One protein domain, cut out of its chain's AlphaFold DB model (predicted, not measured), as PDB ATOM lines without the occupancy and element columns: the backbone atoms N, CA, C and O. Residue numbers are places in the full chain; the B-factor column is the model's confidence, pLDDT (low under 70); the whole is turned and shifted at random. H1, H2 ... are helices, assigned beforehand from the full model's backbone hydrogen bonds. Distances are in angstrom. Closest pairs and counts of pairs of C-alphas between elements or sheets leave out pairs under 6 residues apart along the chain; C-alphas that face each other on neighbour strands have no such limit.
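What this domain is: This is residues 38 to 89 of the 115 residues of an uncharacterized protein of Peniophora sp. CBMAI 1063 (UniProt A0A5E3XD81). One long straight helix, H2, makes the length of the model, and a short loop folds back from its first end to bring a small helix, H1, onto its side. The far part of H2, residues 65 to 89, sticks out alone. The printed part has 52 residues with two named helices, H1 then H2, and no named strand; the class is all helix. It is extended, with a radius of gyration of the C-alphas of 18.1 A, and spans 58 by 15 by 8 A.

Where its parts are: H1 holds residues 38 to 43 and begins at C-alpha 38, (-33.527, 50.263, 40.628). H2 holds residues 51 to 89, 56.6 A from first to last C-alpha, from (-27.738, 48.562, 56.956) to (-47.443, 33.226, 6.200).

How they stand to each other: H1 touches H2 with the C-alphas of Val 38 and Ala 60 closest, 6.3 A apart. H2 touches H1 with residues 57 to 64 alone. The two run opposite ways at a steep tilt of 55 degrees. In H1 and H2 every O i to N i+4 pair is within hydrogen-bond range.

The domain as a whole: The C-alphas farthest apart, of Asp 48 and Leu 89, are 58.4 A apart. The link from H1 to H2 is short, 7 residues, and residues 46 to 52 stand free. The printed part has no cut. Its mean pLDDT is 84.6, and residues 47 to 48 are under 70.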
ATOM      1  N   VAL A  38     -34.322  51.155  39.764       86.00
ATOM      2  CA  VAL A  38     -33.527  50.263  40.628       86.00
ATOM      3  C   VAL A  38     -32.068  50.197  40.165       86.00
ATOM      4  O   VAL A  38     -31.170  50.231  41.005       86.00
ATOM      5  N   ILE A  39     -31.816  50.206  38.852       85.19
ATOM      6  CA  ILE A  39     -30.458  50.283  38.290       85.19
ATOM      7  C   ILE A  39     -29.780  51.601  38.695       85.19
ATOM      8  O   ILE A  39     -28.698  51.564  39.283       85.19
ATOM      9  N   GLU A  40     -30.427  52.749  38.472       84.62
ATOM     10  CA  GLU A  40     -29.913  54.073  38.870       84.62
ATOM     11  C   GLU A  40     -29.627  54.157  40.378       84.62
ATOM     12  O   GLU A  40     -28.596  54.682  40.801       84.62
ATOM     13  N   GLN A  41     -30.521  53.599  41.195       80.81
ATOM     14  CA  GLN A  41     -30.403  53.593  42.650       80.81
ATOM     15  C   GLN A  41     -29.287  52.654  43.145       80.81
ATOM     16  O   GLN A  41     -28.638  52.971  44.139       80.81
ATOM     17  N   SER A  42     -29.019  51.551  42.434       75.69
ATOM     18  CA  SER A  42     -27.884  50.649  42.695       75.69
ATOM     19  C   SER A  42     -26.531  51.245  42.284       75.69
ATOM     20  O   SER A  42     -25.526  51.006  42.949       75.69
ATOM     21  N   ALA A  43     -26.503  52.070  41.233       77.50
ATOM     22  CA  ALA A  43     -25.285  52.708  40.732       77.50
ATOM     23  C   ALA A  43     -24.804  53.879  41.609       77.50
ATOM     24  O   ALA A  43     -23.670  54.327  41.463       77.50
ATOM     25  N   ASN A  44     -25.667  54.382  42.496       74.88
ATOM     26  CA  ASN A  44     -25.432  55.580  43.304       74.88
ATOM     27  C   ASN A  44     -25.436  55.286  44.819       74.88
ATOM     28  O   ASN A  44     -25.729  56.164  45.632       74.88
ATOM     29  N   VAL A  45     -25.157  54.034  45.198       70.25
ATOM     30  CA  VAL A  45     -25.007  53.599  46.594       70.25
ATOM     31  C   VAL A  45     -23.700  54.180  47.151       70.25
ATOM     32  O   VAL A  45     -22.641  53.878  46.601       70.25
ATOM     33  N   PRO A  46     -23.727  55.002  48.217       70.69
ATOM     34  CA  PRO A  46     -22.504  55.508  48.839       70.69
ATOM     35  C   PRO A  46     -21.701  54.378  49.492       70.69
ATOM     36  O   PRO A  46     -22.296  53.454  50.042       70.69
ATOM     37  N   ASP A  47     -20.370  54.498  49.541       68.50
ATOM     38  CA  ASP A  47     -19.506  53.534  50.252       68.50
ATOM     39  C   ASP A  47     -19.847  53.405  51.754       68.50
ATOM     40  O   ASP A  47     -19.602  52.368  52.363       68.50
ATOM     41  N   ASP A  48     -20.458  54.440  52.346       69.06
ATOM     42  CA  ASP A  48     -20.933  54.483  53.739       69.06
ATOM     43  C   ASP A  48     -22.436  54.119  53.843       69.06
ATOM     44  O   ASP A  48     -23.253  54.797  54.474       69.06
ATOM     45  N   ALA A  49     -22.845  53.069  53.123       71.25
ATOM     46  CA  ALA A  49     -24.227  52.603  53.089       71.25
ATOM     47  C   ALA A  49     -24.638  51.951  54.421       71.25
ATOM     48  O   ALA A  49     -24.238  50.835  54.740       71.25
ATOM     49  N   THR A  50     -25.514  52.621  55.174       78.75
ATOM     50  CA  THR A  50     -26.133  52.038  56.379       78.75
ATOM     51  C   THR A  50     -26.889  50.734  56.075       78.75
ATOM     52  O   THR A  50     -27.506  50.610  55.013       78.75
ATOM     53  N   ASP A  51     -26.965  49.818  57.050       78.44
ATOM     54  CA  ASP A  51     -27.738  48.562  56.956       78.44
ATOM     55  C   ASP A  51     -29.184  48.772  56.471       78.44
ATOM     56  O   ASP A  51     -29.720  47.968  55.708       78.44
ATOM     57  N   ALA A  52     -29.821  49.880  56.868       77.06
ATOM     58  CA  ALA A  52     -31.166  50.241  56.424       77.06
ATOM     59  C   ALA A  52     -31.225  50.584  54.921       77.06
ATOM     60  O   ALA A  52     -32.199  50.239  54.246       77.06
ATOM     61  N   GLY A  53     -30.183  51.228  54.387       76.81
ATOM     62  CA  GLY A  53     -30.026  51.491  52.956       76.81
ATOM     63  C   GLY A  53     -29.786  50.210  52.158       76.81
ATOM     64  O   GLY A  53     -30.445  49.996  51.140       76.81
ATOM     65  N   ILE A  54     -28.931  49.316  52.664       82.75
ATOM     66  CA  ILE A  54     -28.660  48.002  52.054       82.75
ATOM     67  C   ILE A  54     -29.934  47.141  52.042       82.75
ATOM     68  O   ILE A  54     -30.299  46.592  51.003       82.75
ATOM     69  N   ALA A  55     -30.676  47.079  53.152       85.12
ATOM     70  CA  ALA A  55     -31.954  46.365  53.223       85.12
ATOM     71  C   ALA A  55     -33.019  46.954  52.274       85.12
ATOM     72  O   ALA A  55     -33.817  46.212  51.693       85.12
ATOM     73  N   GLY A  56     -33.022  48.280  52.088       83.19
ATOM     74  CA  GLY A  56     -33.857  48.960  51.095       83.19
ATOM     75  C   GLY A  56     -33.500  48.568  49.659       83.19
ATOM     76  O   GLY A  56     -34.394  48.235  48.882       83.19
ATOM     77  N   LEU A  57     -32.205  48.540  49.331       84.69
ATOM     78  CA  LEU A  57     -31.702  48.128  48.020       84.69
ATOM     79  C   LEU A  57     -32.022  46.659  47.718       84.69
ATOM     80  O   LEU A  57     -32.530  46.364  46.641       84.69
ATOM     81  N   LEU A  58     -31.803  45.746  48.668       86.31
ATOM     82  CA  LEU A  58     -32.132  44.323  48.504       86.31
ATOM     83  C   LEU A  58     -33.629  44.110  48.231       86.31
ATOM     84  O   LEU A  58     -33.993  43.329  47.355       86.31
ATOM     85  N   ARG A  59     -34.510  44.853  48.917       86.62
ATOM     86  CA  ARG A  59     -35.955  44.823  48.634       86.62
ATOM     87  C   ARG A  59     -36.290  45.382  47.248       86.62
ATOM     88  O   ARG A  59     -37.187  44.855  46.596       86.62
ATOM     89  N   ALA A  60     -35.603  46.436  46.813       84.56
ATOM     90  CA  ALA A  60     -35.788  47.008  45.483       84.56
ATOM     91  C   ALA A  60     -35.319  46.044  44.376       84.56
ATOM     92  O   ALA A  60     -35.990  45.928  43.354       84.56
ATOM     93  N   LEU A  61     -34.228  45.307  44.606       87.50
ATOM     94  CA  LEU A  61     -33.719  44.272  43.700       87.50
ATOM     95  C   LEU A  61     -34.666  43.067  43.597       87.50
ATOM     96  O   LEU A  61     -34.956  42.639  42.488       87.50
ATOM     97  N   GLU A  62     -35.219  42.575  44.711       88.12
ATOM     98  CA  GLU A  62     -36.237  41.503  44.700       88.12
ATOM     99  C   GLU A  62     -37.496  41.923  43.913       88.12
ATOM    100  O   GLU A  62     -38.047  41.157  43.123       88.12
ATOM    101  N   GLN A  63     -37.938  43.176  44.082       86.69
ATOM    102  CA  GLN A  63     -39.054  43.727  43.308       86.69
ATOM    103  C   GLN A  63     -38.707  43.868  41.821       86.69
ATOM    104  O   GLN A  63     -39.536  43.538  40.974       86.69
ATOM    105  N   ALA A  64     -37.493  44.318  41.495       88.00
ATOM    106  CA  ALA A  64     -37.012  44.403  40.122       88.00
ATOM    107  C   ALA A  64     -36.914  43.023  39.454       88.00
ATOM    108  O   ALA A  64     -37.315  42.894  38.305       88.00
ATOM    109  N   ASP A  65     -36.460  41.986  40.156       87.12
ATOM    110  CA  ASP A  65     -36.387  40.624  39.614       87.12
ATOM    111  C   ASP A  65     -37.784  40.071  39.272       87.12
ATOM    112  O   ASP A  65     -38.012  39.568  38.169       87.12
ATOM    113  N   GLY A  66     -38.768  40.277  40.158       88.25
ATOM    114  CA  GLY A  66     -40.169  39.936  39.881       88.25
ATOM    115  C   GLY A  66     -40.752  40.676  38.668       88.25
ATOM    116  O   GLY A  66     -41.437  40.069  37.846       88.25
ATOM    117  N   VAL A  67     -40.444  41.970  38.522       88.50
ATOM    118  CA  VAL A  67     -40.846  42.785  37.360       88.50
ATOM    119  C   VAL A  67     -40.121  42.338  36.082       88.50
ATOM    120  O   VAL A  67     -40.736  42.272  35.019       88.50
ATOM    121  N   GLY A  68     -38.840  41.980  36.177       87.50
ATOM    122  CA  GLY A  68     -38.033  41.479  35.065       87.50
ATOM    123  C   GLY A  68     -38.614  40.203  34.458       87.50
ATOM    124  O   GLY A  68     -38.785  40.138  33.244       87.50
ATOM    125  N   ARG A  69     -39.021  39.244  35.300       89.56
ATOM    126  CA  ARG A  69     -39.673  37.995  34.861       89.56
ATOM    127  C   ARG A  69     -41.024  38.227  34.176       89.56
ATOM    128  O   ARG A  69     -41.362  37.513  33.236       89.56
ATOM    129  N   ASP A  70     -41.802  39.220  34.613       87.19
ATOM    130  CA  ASP A  70     -43.070  39.565  33.952       87.19
ATOM    131  C   ASP A  70     -42.840  40.253  32.592       87.19
ATOM    132  O   ASP A  70     -43.564  39.995  31.629       87.19
ATOM    133  N   VAL A  71     -41.792  41.075  32.469       90.00
ATOM    134  CA  VAL A  71     -41.352  41.644  31.183       90.00
ATOM    135  C   VAL A  71     -40.847  40.548  30.235       90.00
ATOM    136  O   VAL A  71     -41.230  40.551  29.066       90.00
ATOM    137  N   GLU A  72     -40.053  39.596  30.727       90.62
ATOM    138  CA  GLU A  72     -39.549  38.438  29.971       90.62
ATOM    139  C   GLU A  72     -40.698  37.563  29.449       90.62
ATOM    140  O   GLU A  72     -40.829  37.385  28.240       90.62
ATOM    141  N   GLY A  73     -41.628  37.141  30.314       90.69
ATOM    142  CA  GLY A  73     -42.783  36.333  29.898       90.69
ATOM    143  C   GLY A  73     -43.699  37.031  28.881       90.69
ATOM    144  O   GLY A  73     -44.316  36.375  28.037       90.69
ATOM    145  N   ARG A  74     -43.774  38.371  28.902       88.19
ATOM    146  CA  ARG A  74     -44.475  39.154  27.867       88.19
ATOM    147  C   ARG A  74     -43.703  39.204  26.551       88.19
ATOM    148  O   ARG A  74     -44.339  39.182  25.499       88.19
ATOM    149  N   LEU A  75     -42.372  39.289  26.592       91.25
ATOM    150  CA  LEU A  75     -41.530  39.224  25.395       91.25
ATOM    151  C   LEU A  75     -41.640  37.845  24.737       91.25
ATOM    152  O   LEU A  75     -41.917  37.788  23.542       91.25
ATOM    153  N   ASP A  76     -41.557  36.762  25.511       93.19
ATOM    154  CA  ASP A  76     -41.755  35.390  25.021       93.19
ATOM    155  C   ASP A  76     -43.135  35.202  24.377       93.19
ATOM    156  O   ASP A  76     -43.247  34.637  23.289       93.19
ATOM    157  N   ALA A  77     -44.197  35.731  24.995       91.94
ATOM    158  CA  ALA A  77     -45.543  35.678  24.423       91.94
ATOM    159  C   ALA A  77     -45.658  36.453  23.094       91.94
ATOM    160  O   ALA A  77     -46.347  36.002  22.175       91.94
ATOM    161  N   ILE A  78     -44.977  37.599  22.966       91.44
ATOM    162  CA  ILE A  78     -44.915  38.367  21.712       91.44
ATOM    163  C   ILE A  78     -44.125  37.595  20.648       91.44
ATOM    164  O   ILE A  78     -44.581  37.519  19.508       91.44
ATOM    165  N   LEU A  79     -42.985  36.999  21.006       92.50
ATOM    166  CA  LEU A  79     -42.164  36.194  20.097       92.50
ATOM    167  C   LEU A  79     -42.934  34.968  19.591       92.50
ATOM    168  O   LEU A  79     -43.048  34.786  18.383       92.50
ATOM    169  N   ALA A  80     -43.585  34.214  20.480       92.88
ATOM    170  CA  ALA A  80     -44.429  33.079  20.103       92.88
ATOM    171  C   ALA A  80     -45.598  33.485  19.181       92.88
ATOM    172  O   ALA A  80     -45.967  32.738  18.270       92.88
ATOM    173  N   GLN A  81     -46.176  34.678  19.374       91.94
ATOM    174  CA  GLN A  81     -47.200  35.204  18.468       91.94
ATOM    175  C   GLN A  81     -46.618  35.564  17.091       91.94
ATOM    176  O   GLN A  81     -47.262  35.306  16.073       91.94
ATOM    177  N   LEU A  82     -45.416  36.147  17.043       91.56
ATOM    178  CA  LEU A  82     -44.724  36.474  15.791       91.56
ATOM    179  C   LEU A  82     -44.325  35.213  15.016       91.56
ATOM    180  O   LEU A  82     -44.568  35.166  13.811       91.56
ATOM    181  N   ASP A  83     -43.816  34.182  15.691       91.00
ATOM    182  CA  ASP A  83     -43.492  32.885  15.083       91.00
ATOM    183  C   ASP A  83     -44.744  32.209  14.509       91.00
ATOM    184  O   ASP A  83     -44.739  31.752  13.365       91.00
ATOM    185  N   GLY A  84     -45.860  32.218  15.251       89.06
ATOM    186  CA  GLY A  84     -47.142  31.708  14.758       89.06
ATOM    187  C   GLY A  84     -47.675  32.479  13.542       89.06
ATOM    188  O   GLY A  84     -48.251  31.882  12.633       89.06
ATOM    189  N   MET A  85     -47.454  33.798  13.488       90.31
ATOM    190  CA  MET A  85     -47.789  34.616  12.317       90.31
ATOM    191  C   MET A  85     -46.853  34.355  11.130       90.31
ATOM    192  O   MET A  85     -47.331  34.347   9.998       90.31
ATOM    193  N   LEU A  86     -45.556  34.117  11.360       85.88
ATOM    194  CA  LEU A  86     -44.614  33.726  10.307       85.88
ATOM    195  C   LEU A  86     -44.975  32.357   9.723       85.88
ATOM    196  O   LEU A  86     -45.088  32.243   8.507       85.88
ATOM    197  N   GLY A  87     -45.237  31.355  10.567       84.81
ATOM    198  CA  GLY A  87     -45.632  30.015  10.121       84.81
ATOM    199  C   GLY A  87     -46.974  29.988   9.377       84.81
ATOM    200  O   GLY A  87     -47.154  29.194   8.466       84.81
ATOM    201  N   ALA A  88     -47.903  30.896   9.699       82.19
ATOM    202  CA  ALA A  88     -49.146  31.070   8.937       82.19
ATOM    203  C   ALA A  88     -48.963  31.834   7.605       82.19
ATOM    204  O   ALA A  88     -49.865  31.827   6.764       82.19
ATOM    205  N   LEU A  89     -47.831  32.523   7.429       80.31
ATOM    206  CA  LEU A  89     -47.443  33.226   6.200       80.31
ATOM    207  C   LEU A  89     -46.457  32.425   5.340       80.31
ATOM    208  O   LEU A  89     -46.262  32.778   4.176       80.31
TER     209      LEU A  89